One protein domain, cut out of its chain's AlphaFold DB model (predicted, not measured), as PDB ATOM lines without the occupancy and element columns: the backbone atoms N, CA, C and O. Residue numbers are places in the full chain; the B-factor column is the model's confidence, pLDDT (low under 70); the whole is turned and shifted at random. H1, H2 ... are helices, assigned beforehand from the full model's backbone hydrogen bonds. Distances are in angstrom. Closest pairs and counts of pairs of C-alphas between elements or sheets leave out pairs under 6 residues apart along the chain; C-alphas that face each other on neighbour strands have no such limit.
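This is residues 1 to 73 of the 183 residues of an uncharacterized protein of Pyrenophora teres f. maculata (UniProt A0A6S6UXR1). With little regular structure, the printed part is a small rounded head of loops, residues 18 to 73, from which one straight helix, H1, sticks out as a long arm. The arm makes the length, and the short helix H2 lies within the head. The 73 residues hold two named helices, H1 then H2, and no named strand; the class is all helix, with 22 residues in named elements. The whole is loose, with a radius of gyration of the C-alphas of 15.8 A and spans of 56 by 23 by 19 A.

Residues 1 to 17, of which 2 to 17 belong to H1, stand free. H2, residues 50 to 55, is apart from H1. Every O i to N i+4 pair is within hydrogen-bond range in H2, and 11 of 12 in H1.

H1 measures 23.6 A from C-alpha 2 at (185.225, 224.613, 194.038) to C-alpha 17 at (184.479, 221.937, 170.607). H2 measures 8.7 A and ends at C-alpha 55 (196.978, 225.562, 141.962).

The C-alphas farthest apart, of Met 1 and Arg 56, are 56.0 A apart. The printed part has no cut. The link from H1 to H2, 32 residues, is long. Mean pLDDT of the printed part is 77.2; residues 12 to 21 and 70 to 73 are among those under 70.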
ATOM      1  N   MET A   1     183.966 227.042 197.422       57.16
ATOM      2  CA  MET A   1     184.547 227.749 196.251       57.16
ATOM      3  C   MET A   1     184.778 226.846 195.025       57.16
ATOM      4  O   MET A   1     184.714 227.356 193.917       57.16
ATOM      5  N   ALA A   2     184.945 225.522 195.165       59.59
ATOM      6  CA  ALA A   2     185.225 224.613 194.038       59.59
ATOM      7  C   ALA A   2     184.243 224.561 192.825       59.59
ATOM      8  O   ALA A   2     184.738 224.329 191.721       59.59
ATOM      9  N   PRO A   3     182.902 224.735 192.935       68.44
ATOM     10  CA  PRO A   3     182.015 224.473 191.791       68.44
ATOM     11  C   PRO A   3     182.119 225.522 190.674       68.44
ATOM     12  O   PRO A   3     181.984 225.175 189.504       68.44
ATOM     13  N   ILE A   4     182.419 226.782 191.011       75.06
ATOM     14  CA  ILE A   4     182.515 227.885 190.039       75.06
ATOM     15  C   ILE A   4     183.660 227.633 189.048       75.06
ATOM     16  O   ILE A   4     183.482 227.799 187.846       75.06
ATOM     17  N   PHE A   5     184.809 227.149 189.530       68.62
ATOM     18  CA  PHE A   5     185.960 226.844 188.674       68.62
ATOM     19  C   PHE A   5     185.676 225.676 187.712       68.62
ATOM     20  O   PHE A   5     186.111 225.699 186.565       68.62
ATOM     21  N   ARG A   6     184.881 224.682 188.143       70.94
ATOM     22  CA  ARG A   6     184.428 223.581 187.272       70.94
ATOM     23  C   ARG A   6     183.420 224.049 186.218       70.94
ATOM     24  O   ARG A   6     183.519 223.619 185.075       70.94
ATOM     25  N   LEU A   7     182.504 224.953 186.571       73.19
ATOM     26  CA  LEU A   7     181.585 225.588 185.617       73.19
ATOM     27  C   LEU A   7     182.332 226.415 184.561       73.19
ATOM     28  O   LEU A   7     182.054 226.268 183.375       73.19
ATOM     29  N   PHE A   8     183.324 227.216 184.966       74.12
ATOM     30  CA  PHE A   8     184.177 227.954 184.028       74.12
ATOM     31  C   PHE A   8     184.983 227.027 183.111       74.12
ATOM     32  O   PHE A   8     185.024 227.264 181.904       74.12
ATOM     33  N   ALA A   9     185.580 225.957 183.647       72.75
ATOM     34  CA  ALA A   9     186.302 224.974 182.840       72.75
ATOM     35  C   ALA A   9     185.387 224.302 181.799       72.75
ATOM     36  O   ALA A   9     185.760 224.210 180.632       72.75
ATOM     37  N   LEU A  10     184.172 223.901 182.192       69.81
ATOM     38  CA  LEU A  10     183.192 223.302 181.281       69.81
ATOM     39  C   LEU A  10     182.721 224.282 180.195       69.81
ATOM     40  O   LEU A  10     182.678 223.895 179.032       69.81
ATOM     41  N   LEU A  11     182.428 225.548 180.529       72.12
ATOM     42  CA  LEU A  11     182.038 226.552 179.525       72.12
ATOM     43  C   LEU A  11     183.132 226.776 178.470       72.12
ATOM     44  O   LEU A  11     182.839 226.802 177.277       72.12
ATOM     45  N   ASN A  12     184.392 226.907 178.902       64.88
ATOM     46  CA  ASN A  12     185.520 227.101 177.987       64.88
ATOM     47  C   ASN A  12     185.770 225.857 177.119       64.88
ATOM     48  O   ASN A  12     186.055 225.991 175.931       64.88
ATOM     49  N   PHE A  13     185.608 224.652 177.674       64.25
ATOM     50  CA  PHE A  13     185.760 223.410 176.914       64.25
ATOM     51  C   PHE A  13     184.654 223.236 175.857       64.25
ATOM     52  O   PHE A  13     184.948 222.883 174.717       64.25
ATOM     53  N   SER A  14     183.400 223.570 176.185       61.06
ATOM     54  CA  SER A  14     182.286 223.552 175.224       61.06
ATOM     55  C   SER A  14     182.483 224.524 174.053       61.06
ATOM     56  O   SER A  14     182.134 224.187 172.926       61.06
ATOM     57  N   LEU A  15     183.077 225.700 174.294       56.56
ATOM     58  CA  LEU A  15     183.409 226.669 173.237       56.56
ATOM     59  C   LEU A  15     184.562 226.191 172.335       56.56
ATOM     60  O   LEU A  15     184.561 226.468 171.135       56.56
ATOM     61  N   TYR A  16     185.515 225.426 172.876       55.75
ATOM     62  CA  TYR A  16     186.595 224.824 172.085       55.75
ATOM     63  C   TYR A  16     186.089 223.755 171.103       55.75
ATOM     64  O   TYR A  16     186.592 223.661 169.985       55.75
ATOM     65  N   VAL A  17     185.061 222.982 171.475       55.31
ATOM     66  CA  VAL A  17     184.479 221.937 170.607       55.31
ATOM     67  C   VAL A  17     183.854 222.524 169.332       55.31
ATOM     68  O   VAL A  17     183.898 221.878 168.284       55.31
ATOM     69  N   THR A  18     183.332 223.754 169.380       53.44
ATOM     70  CA  THR A  18     182.755 224.446 168.211       53.44
ATOM     71  C   THR A  18     183.780 225.046 167.239       53.44
ATOM     72  O   THR A  18     183.387 225.496 166.169       53.44
ATOM     73  N   ALA A  19     185.080 225.028 167.560       52.84
ATOM     74  CA  ALA A  19     186.150 225.535 166.689       52.84
ATOM     75  C   ALA A  19     186.668 224.503 165.659       52.84
ATOM     76  O   ALA A  19     187.677 224.729 164.996       52.84
ATOM     77  N   GLN A  20     185.996 223.355 165.532       61.69
ATOM     78  CA  GLN A  20     186.283 222.345 164.514       61.69
ATOM     79  C   GLN A  20     185.524 222.714 163.235       61.69
ATOM     80  O   GLN A  20     184.305 222.565 163.191       61.69
ATOM     81  N   GLY A  21     186.229 223.224 162.220       66.56
ATOM     82  CA  GLY A  21     185.625 223.770 161.001       66.56
ATOM     83  C   GLY A  21     184.620 222.825 160.337       66.56
ATOM     84  O   GLY A  21     184.966 221.722 159.923       66.56
ATOM     85  N   THR A  22     183.362 223.260 160.233       76.44
ATOM     86  CA  THR A  22     182.253 222.456 159.691       76.44
ATOM     87  C   THR A  22     181.876 222.818 158.257       76.44
ATOM     88  O   THR A  22     181.107 222.086 157.635       76.44
ATOM     89  N   GLN A  23     182.400 223.917 157.698       78.19
ATOM     90  CA  GLN A  23     182.076 224.301 156.324       78.19
ATOM     91  C   GLN A  23     182.701 223.345 155.308       78.19
ATOM     92  O   GLN A  23     183.918 223.140 155.257       78.19
ATOM     93  N   PHE A  24     181.840 222.804 154.448       83.38
ATOM     94  CA  PHE A  24     182.222 222.003 153.291       83.38
ATOM     95  C   PHE A  24     182.864 222.864 152.197       83.38
ATOM     96  O   PHE A  24     182.711 224.088 152.159       83.38
ATOM     97  N   ILE A  25     183.545 222.208 151.254       85.00
ATOM     98  CA  ILE A  25     184.121 222.853 150.067       85.00
ATOM     99  C   ILE A  25     183.056 223.702 149.345       85.00
ATOM    100  O   ILE A  25     181.925 223.264 149.144       85.00
ATOM    101  N   THR A  26     183.432 224.918 148.940       84.06
ATOM    102  CA  THR A  26     182.598 226.021 148.408       84.06
ATOM    103  C   THR A  26     181.704 226.777 149.402       84.06
ATOM    104  O   THR A  26     181.173 227.828 149.031       84.06
ATOM    105  N   GLY A  27     181.583 226.324 150.657       86.75
ATOM    106  CA  GLY A  27     180.935 227.079 151.735       86.75
ATOM    107  C   GLY A  27     181.653 228.405 152.015       86.75
ATOM    108  O   GLY A  27     182.867 228.489 151.851       86.75
ATOM    109  N   LYS A  28     180.918 229.456 152.405       89.88
ATOM    110  CA  LYS A  28     181.511 230.763 152.757       89.88
ATOM    111  C   LYS A  28     182.276 230.683 154.078       89.88
ATOM    112  O   LYS A  28     181.792 230.046 155.010       89.88
ATOM    113  N   CYS A  29     183.380 231.407 154.177       88.12
ATOM    114  CA  CYS A  29     184.196 231.492 155.385       88.12
ATOM    115  C   CYS A  29     184.800 232.894 155.546       88.12
ATOM    116  O   CYS A  29     185.037 233.588 154.555       88.12
ATOM    117  N   ALA A  30     185.036 233.307 156.789       85.75
ATOM    118  CA  ALA A  30     185.795 234.505 157.145       85.75
ATOM    119  C   ALA A  30     187.225 234.176 157.612       85.75
ATOM    120  O   ALA A  30     188.072 235.065 157.644       85.75
ATOM    121  N   SER A  31     187.506 232.912 157.941       86.12
ATOM    122  CA  SER A  31     188.821 232.429 158.358       86.12
ATOM    123  C   SER A  31     189.042 230.955 157.997       86.12
ATOM    124  O   SER A  31     188.097 230.190 157.799       86.12
ATOM    125  N   ASP A  32     190.311 230.544 157.943       81.31
ATOM    126  CA  ASP A  32     190.741 229.163 157.676       81.31
ATOM    127  C   ASP A  32     190.091 228.126 158.618       81.31
ATOM    128  O   ASP A  32     189.716 227.040 158.180       81.31
ATOM    129  N   ALA A  33     189.903 228.479 159.896       84.19
ATOM    130  CA  ALA A  33     189.396 227.584 160.941       84.19
ATOM    131  C   ALA A  33     187.904 227.216 160.803       84.19
ATOM    132  O   ALA A  33     187.447 226.264 161.431       84.19
ATOM    133  N   GLU A  34     187.135 227.938 159.986       85.31
ATOM    134  CA  GLU A  34     185.717 227.633 159.737       85.31
ATOM    135  C   GLU A  34     185.530 226.449 158.774       85.31
ATOM    136  O   GLU A  34     184.471 225.813 158.755       85.31
ATOM    137  N   CYS A  35     186.558 226.133 157.984       87.19
ATOM    138  CA  CYS A  35     186.528 225.128 156.932       87.19
ATOM    139  C   CYS A  35     186.950 223.744 157.432       87.19
ATOM    140  O   CYS A  35     187.985 223.607 158.075       87.19
ATOM    141  N   ALA A  36     186.242 222.691 157.017       83.94
ATOM    142  CA  ALA A  36     186.658 221.305 157.275       83.94
ATOM    143  C   ALA A  36     187.979 220.931 156.565       83.94
ATOM    144  O   ALA A  36     188.670 219.996 156.957       83.94
ATOM    145  N   SER A  37     188.344 221.679 155.519       80.69
ATOM    146  CA  SER A  37     189.639 221.612 154.833       80.69
ATOM    147  C   SER A  37     190.724 222.503 155.457       80.69
ATOM    148  O   SER A  37     191.823 222.600 154.905       80.69
ATOM    149  N   SER A  38     190.397 223.210 156.544       86.19
ATOM    150  CA  SER A  38     191.202 224.245 157.205       86.19
ATOM    151  C   SER A  38     191.703 225.375 156.286       86.19
ATOM    152  O   SER A  38     192.634 226.085 156.644       86.19
ATOM    153  N   CYS A  39     191.142 225.534 155.081       90.69
ATOM    154  CA  CYS A  39     191.588 226.513 154.089       90.69
ATOM    155  C   CYS A  39     190.405 227.318 153.556       90.69
ATOM    156  O   CYS A  39     189.556 226.787 152.830       90.69
ATOM    157  N   CYS A  40     190.392 228.606 153.888       91.50
ATOM    158  CA  CYS A  40     189.487 229.596 153.331       91.50
ATOM    159  C   CYS A  40     190.210 230.369 152.221       91.50
ATOM    160  O   CYS A  40     191.189 231.069 152.489       91.50
ATOM    161  N   GLY A  41     189.745 230.227 150.979       90.62
ATOM    162  CA  GLY A  41     190.394 230.779 149.790       90.62
ATOM    163  C   GLY A  41     190.584 232.292 149.886       90.62
ATOM    164  O   GLY A  41     189.601 233.026 149.998       90.62
ATOM    165  N   PHE A  42     191.834 232.760 149.839       89.00
ATOM    166  CA  PHE A  42     192.211 234.139 150.182       89.00
ATOM    167  C   PHE A  42     191.517 235.191 149.309       89.00
ATOM    168  O   PHE A  42     191.084 236.225 149.811       89.00
ATOM    169  N   THR A  43     191.344 234.897 148.021       84.56
ATOM    170  CA  THR A  43     190.623 235.764 147.074       84.56
ATOM    171  C   THR A  43     189.116 235.478 147.035       84.56
ATOM    172  O   THR A  43     188.323 236.371 146.747       84.56
ATOM    173  N   SER A  44     188.694 234.235 147.292       87.25
ATOM    174  CA  SER A  44     187.331 233.763 147.001       87.25
ATOM    175  C   SER A  44     186.372 233.740 148.197       87.25
ATOM    176  O   SER A  44     185.159 233.642 147.984       87.25
ATOM    177  N   GLY A  45     186.872 233.828 149.436       89.00
ATOM    178  CA  GLY A  45     186.058 233.799 150.663       89.00
ATOM    179  C   GLY A  45     185.287 232.491 150.852       89.00
ATOM    180  O   GLY A  45     184.177 232.481 151.398       89.00
ATOM    181  N   LYS A  46     185.828 231.391 150.313       91.19
ATOM    182  CA  LYS A  46     185.188 230.073 150.272       91.19
ATOM    183  C   LYS A  46     186.138 228.962 150.682       91.19
ATOM    184  O   LYS A  46     187.308 228.968 150.312       91.19
ATOM    185  N   CYS A  47     185.608 227.963 151.374       91.25
ATOM    186  CA  CYS A  47     186.373 226.793 151.770       91.25
ATOM    187  C   CYS A  47     186.834 226.003 150.544       91.25
ATOM    188  O   CYS A  47     186.030 225.649 149.676       91.25
ATOM    189  N   ALA A  48     188.126 225.713 150.476       87.19
ATOM    190  CA  ALA A  48     188.763 225.036 149.354       87.19
ATOM    191  C   ALA A  48     189.705 223.937 149.856       87.19
ATOM    192  O   ALA A  48     190.138 223.953 151.006       87.19
ATOM    193  N   ALA A  49     190.037 222.966 149.003       85.81
ATOM    194  CA  ALA A  49     191.148 222.065 149.297       85.81
ATOM    195  C   ALA A  49     192.458 222.871 149.173       85.81
ATOM    196  O   ALA A  49     192.624 223.530 148.142       85.81
ATOM    197  N   PRO A  50     193.390 222.824 150.150       82.38
ATOM    198  CA  PRO A  50     194.574 223.690 150.156       82.38
ATOM    199  C   PRO A  50     195.395 223.632 148.861       82.38
ATOM    200  O   PRO A  50     195.801 224.658 148.324       82.38
ATOM    201  N   PHE A  51     195.568 222.424 148.317       80.88
ATOM    202  CA  PHE A  51     196.249 222.185 147.046       80.88
ATOM    203  C   PHE A  51     195.556 222.905 145.876       80.88
ATOM    204  O   PHE A  51     196.185 223.707 145.196       80.88
ATOM    205  N   VAL A  52     194.239 222.723 145.720       80.56
ATOM    206  CA  VAL A  52     193.439 223.313 144.627       80.56
ATOM    207  C   VAL A  52     193.331 224.839 144.740       80.56
ATOM    208  O   VAL A  52     193.268 225.530 143.723       80.56
ATOM    209  N   ALA A  53     193.329 225.386 145.960       78.69
ATOM    210  CA  ALA A  53     193.412 226.831 146.178       78.69
ATOM    211  C   ALA A  53     194.761 227.389 145.695       78.69
ATOM    212  O   ALA A  53     194.803 228.431 145.039       78.69
ATOM    213  N   ASN A  54     195.858 226.680 145.970       79.81
ATOM    214  CA  ASN A  54     197.198 227.072 145.541       79.81
ATOM    215  C   ASN A  54     197.415 226.890 144.023       79.81
ATOM    216  O   ASN A  54     197.951 227.788 143.384       79.81
ATOM    217  N   GLU A  55     196.940 225.791 143.422       79.44
ATOM    218  CA  GLU A  55     196.978 225.562 141.962       79.44
ATOM    219  C   GLU A  55     196.273 226.667 141.161       79.44
ATOM    220  O   GLU A  55     196.690 227.001 140.055       79.44
ATOM    221  N   ARG A  56     195.200 227.246 141.715       74.75
ATOM    222  CA  ARG A  56     194.448 228.348 141.093       74.75
ATOM    223  C   ARG A  56     195.048 229.731 141.348       74.75
ATOM    224  O   ARG A  56     194.502 230.713 140.856       74.75
ATOM    225  N   GLY A  57     196.120 229.826 142.137       75.94
ATOM    226  CA  GLY A  57     196.662 231.103 142.599       75.94
ATOM    227  C   GLY A  57     195.735 231.862 143.558       75.94
ATOM    228  O   GLY A  57     195.948 233.051 143.775       75.94
ATOM    229  N   GLU A  58     194.716 231.209 144.133       78.75
ATOM    230  CA  GLU A  58     193.890 231.816 145.184       78.75
ATOM    231  C   GLU A  58     194.622 231.797 146.531       78.75
ATOM    232  O   GLU A  58     194.633 232.812 147.211       78.75
ATOM    233  N   GLY A  59     195.247 230.674 146.912       84.12
ATOM    234  CA  GLY A  59     195.860 230.476 148.238       84.12
ATOM    235  C   GLY A  59     194.841 230.384 149.390       84.12
ATOM    236  O   GLY A  59     193.644 230.584 149.188       84.12
ATOM    237  N   CYS A  60     195.299 230.068 150.607       88.69
ATOM    238  CA  CYS A  60     194.462 230.047 151.821       88.69
ATOM    239  C   CYS A  60     194.676 231.316 152.675       88.69
ATOM    240  O   CYS A  60     195.555 232.132 152.382       88.69
ATOM    241  N   GLY A  61     193.893 231.495 153.742       87.19
ATOM    242  CA  GLY A  61     194.046 232.624 154.658       87.19
ATOM    243  C   GLY A  61     193.213 233.860 154.355       87.19
ATOM    244  O   GLY A  61     193.703 234.962 154.606       87.19
ATOM    245  N   PHE A  62     191.981 233.725 153.858       87.69
ATOM    246  CA  PHE A  62     191.049 234.858 153.734       87.69
ATOM    247  C   PHE A  62     191.049 235.770 154.978       87.69
ATOM    248  O   PHE A  62     191.145 235.297 156.111       87.69
ATOM    249  N   GLY A  63     190.986 237.087 154.758       78.31
ATOM    250  CA  GLY A  63     191.040 238.103 155.817       78.31
ATOM    251  C   GLY A  63     192.446 238.486 156.307       78.31
ATOM    252  O   GLY A  63     192.576 239.478 157.022       78.31
ATOM    253  N   ASN A  64     193.505 237.767 155.914       80.56
ATOM    254  CA  ASN A  64     194.891 238.172 156.190       80.56
ATOM    255  C   ASN A  64     195.385 239.246 155.199       80.56
ATOM    256  O   ASN A  64     194.762 239.504 154.171       80.56
ATOM    257  N   ALA A  65     196.544 239.853 155.476       80.75
ATOM    258  CA  ALA A  65     197.181 240.811 154.563       80.75
ATOM    259  C   ALA A  65     197.840 240.155 153.330       80.75
ATOM    260  O   ALA A  65     198.031 240.810 152.308       80.75
ATOM    261  N   GLN A  66     198.195 238.869 153.421       79.69
ATOM    262  CA  GLN A  66     198.804 238.066 152.356       79.69
ATOM    263  C   GLN A  66     198.258 236.627 152.420       79.69
ATOM    264  O   GLN A  66     197.951 236.162 153.525       79.69
ATOM    265  N   PRO A  67     198.153 235.912 151.282       83.44
ATOM    266  CA  PRO A  67     197.773 234.504 151.280       83.44
ATOM    267  C   PRO A  67     198.817 233.683 152.034       83.44
ATOM    268  O   PRO A  67     200.023 233.918 151.915       83.44
ATOM    269  N   ASN A  68     198.356 232.708 152.812       74.44
ATOM    270  CA  ASN A  68     199.217 231.830 153.589       74.44
ATOM    271  C   ASN A  68     198.920 230.364 153.250       74.44
ATOM    272  O   ASN A  68     197.771 229.967 153.088       74.44
ATOM    273  N   ASN A  69     199.967 229.546 153.174       73.25
ATOM    274  CA  ASN A  69     199.870 228.113 152.885       73.25
ATOM    275  C   ASN A  69     200.085 227.272 154.159       73.25
ATOM    276  O   ASN A  69     200.723 226.219 154.122       73.25
ATOM    277  N   ASN A  70     199.610 227.746 155.316       68.44
ATOM    278  CA  ASN A  70     199.913 227.127 156.611       68.44
ATOM    279  C   ASN A  70     199.311 225.713 156.750       68.44
ATOM    280  O   ASN A  70     199.923 224.835 157.349       68.44
ATOM    281  N   THR A  71     198.174 225.446 156.102       66.31
ATOM    282  CA  THR A  71     197.597 224.095 155.976       66.31
ATOM    283  C   THR A  71     198.450 223.140 155.151       66.31
ATOM    284  O   THR A  71     198.621 221.986 155.538       66.31
ATOM    285  N   LEU A  72     199.036 223.605 154.044       64.88
ATOM    286  CA  LEU A  72     199.923 222.789 153.205       64.88
ATOM    287  C   LEU A  72     201.186 222.358 153.963       64.88
ATOM    288  O   LEU A  72     201.687 221.265 153.716       64.88
ATOM    289  N   LYS A  73     201.651 223.144 154.948       59.22
ATOM    290  CA  LYS A  73     202.751 222.738 155.844       59.22
ATOM    291  C   LYS A  73     202.400 221.553 156.755       59.22
ATOM    292  O   LYS A  73     203.311 220.868 157.204       59.22
TER     293      LYS A  73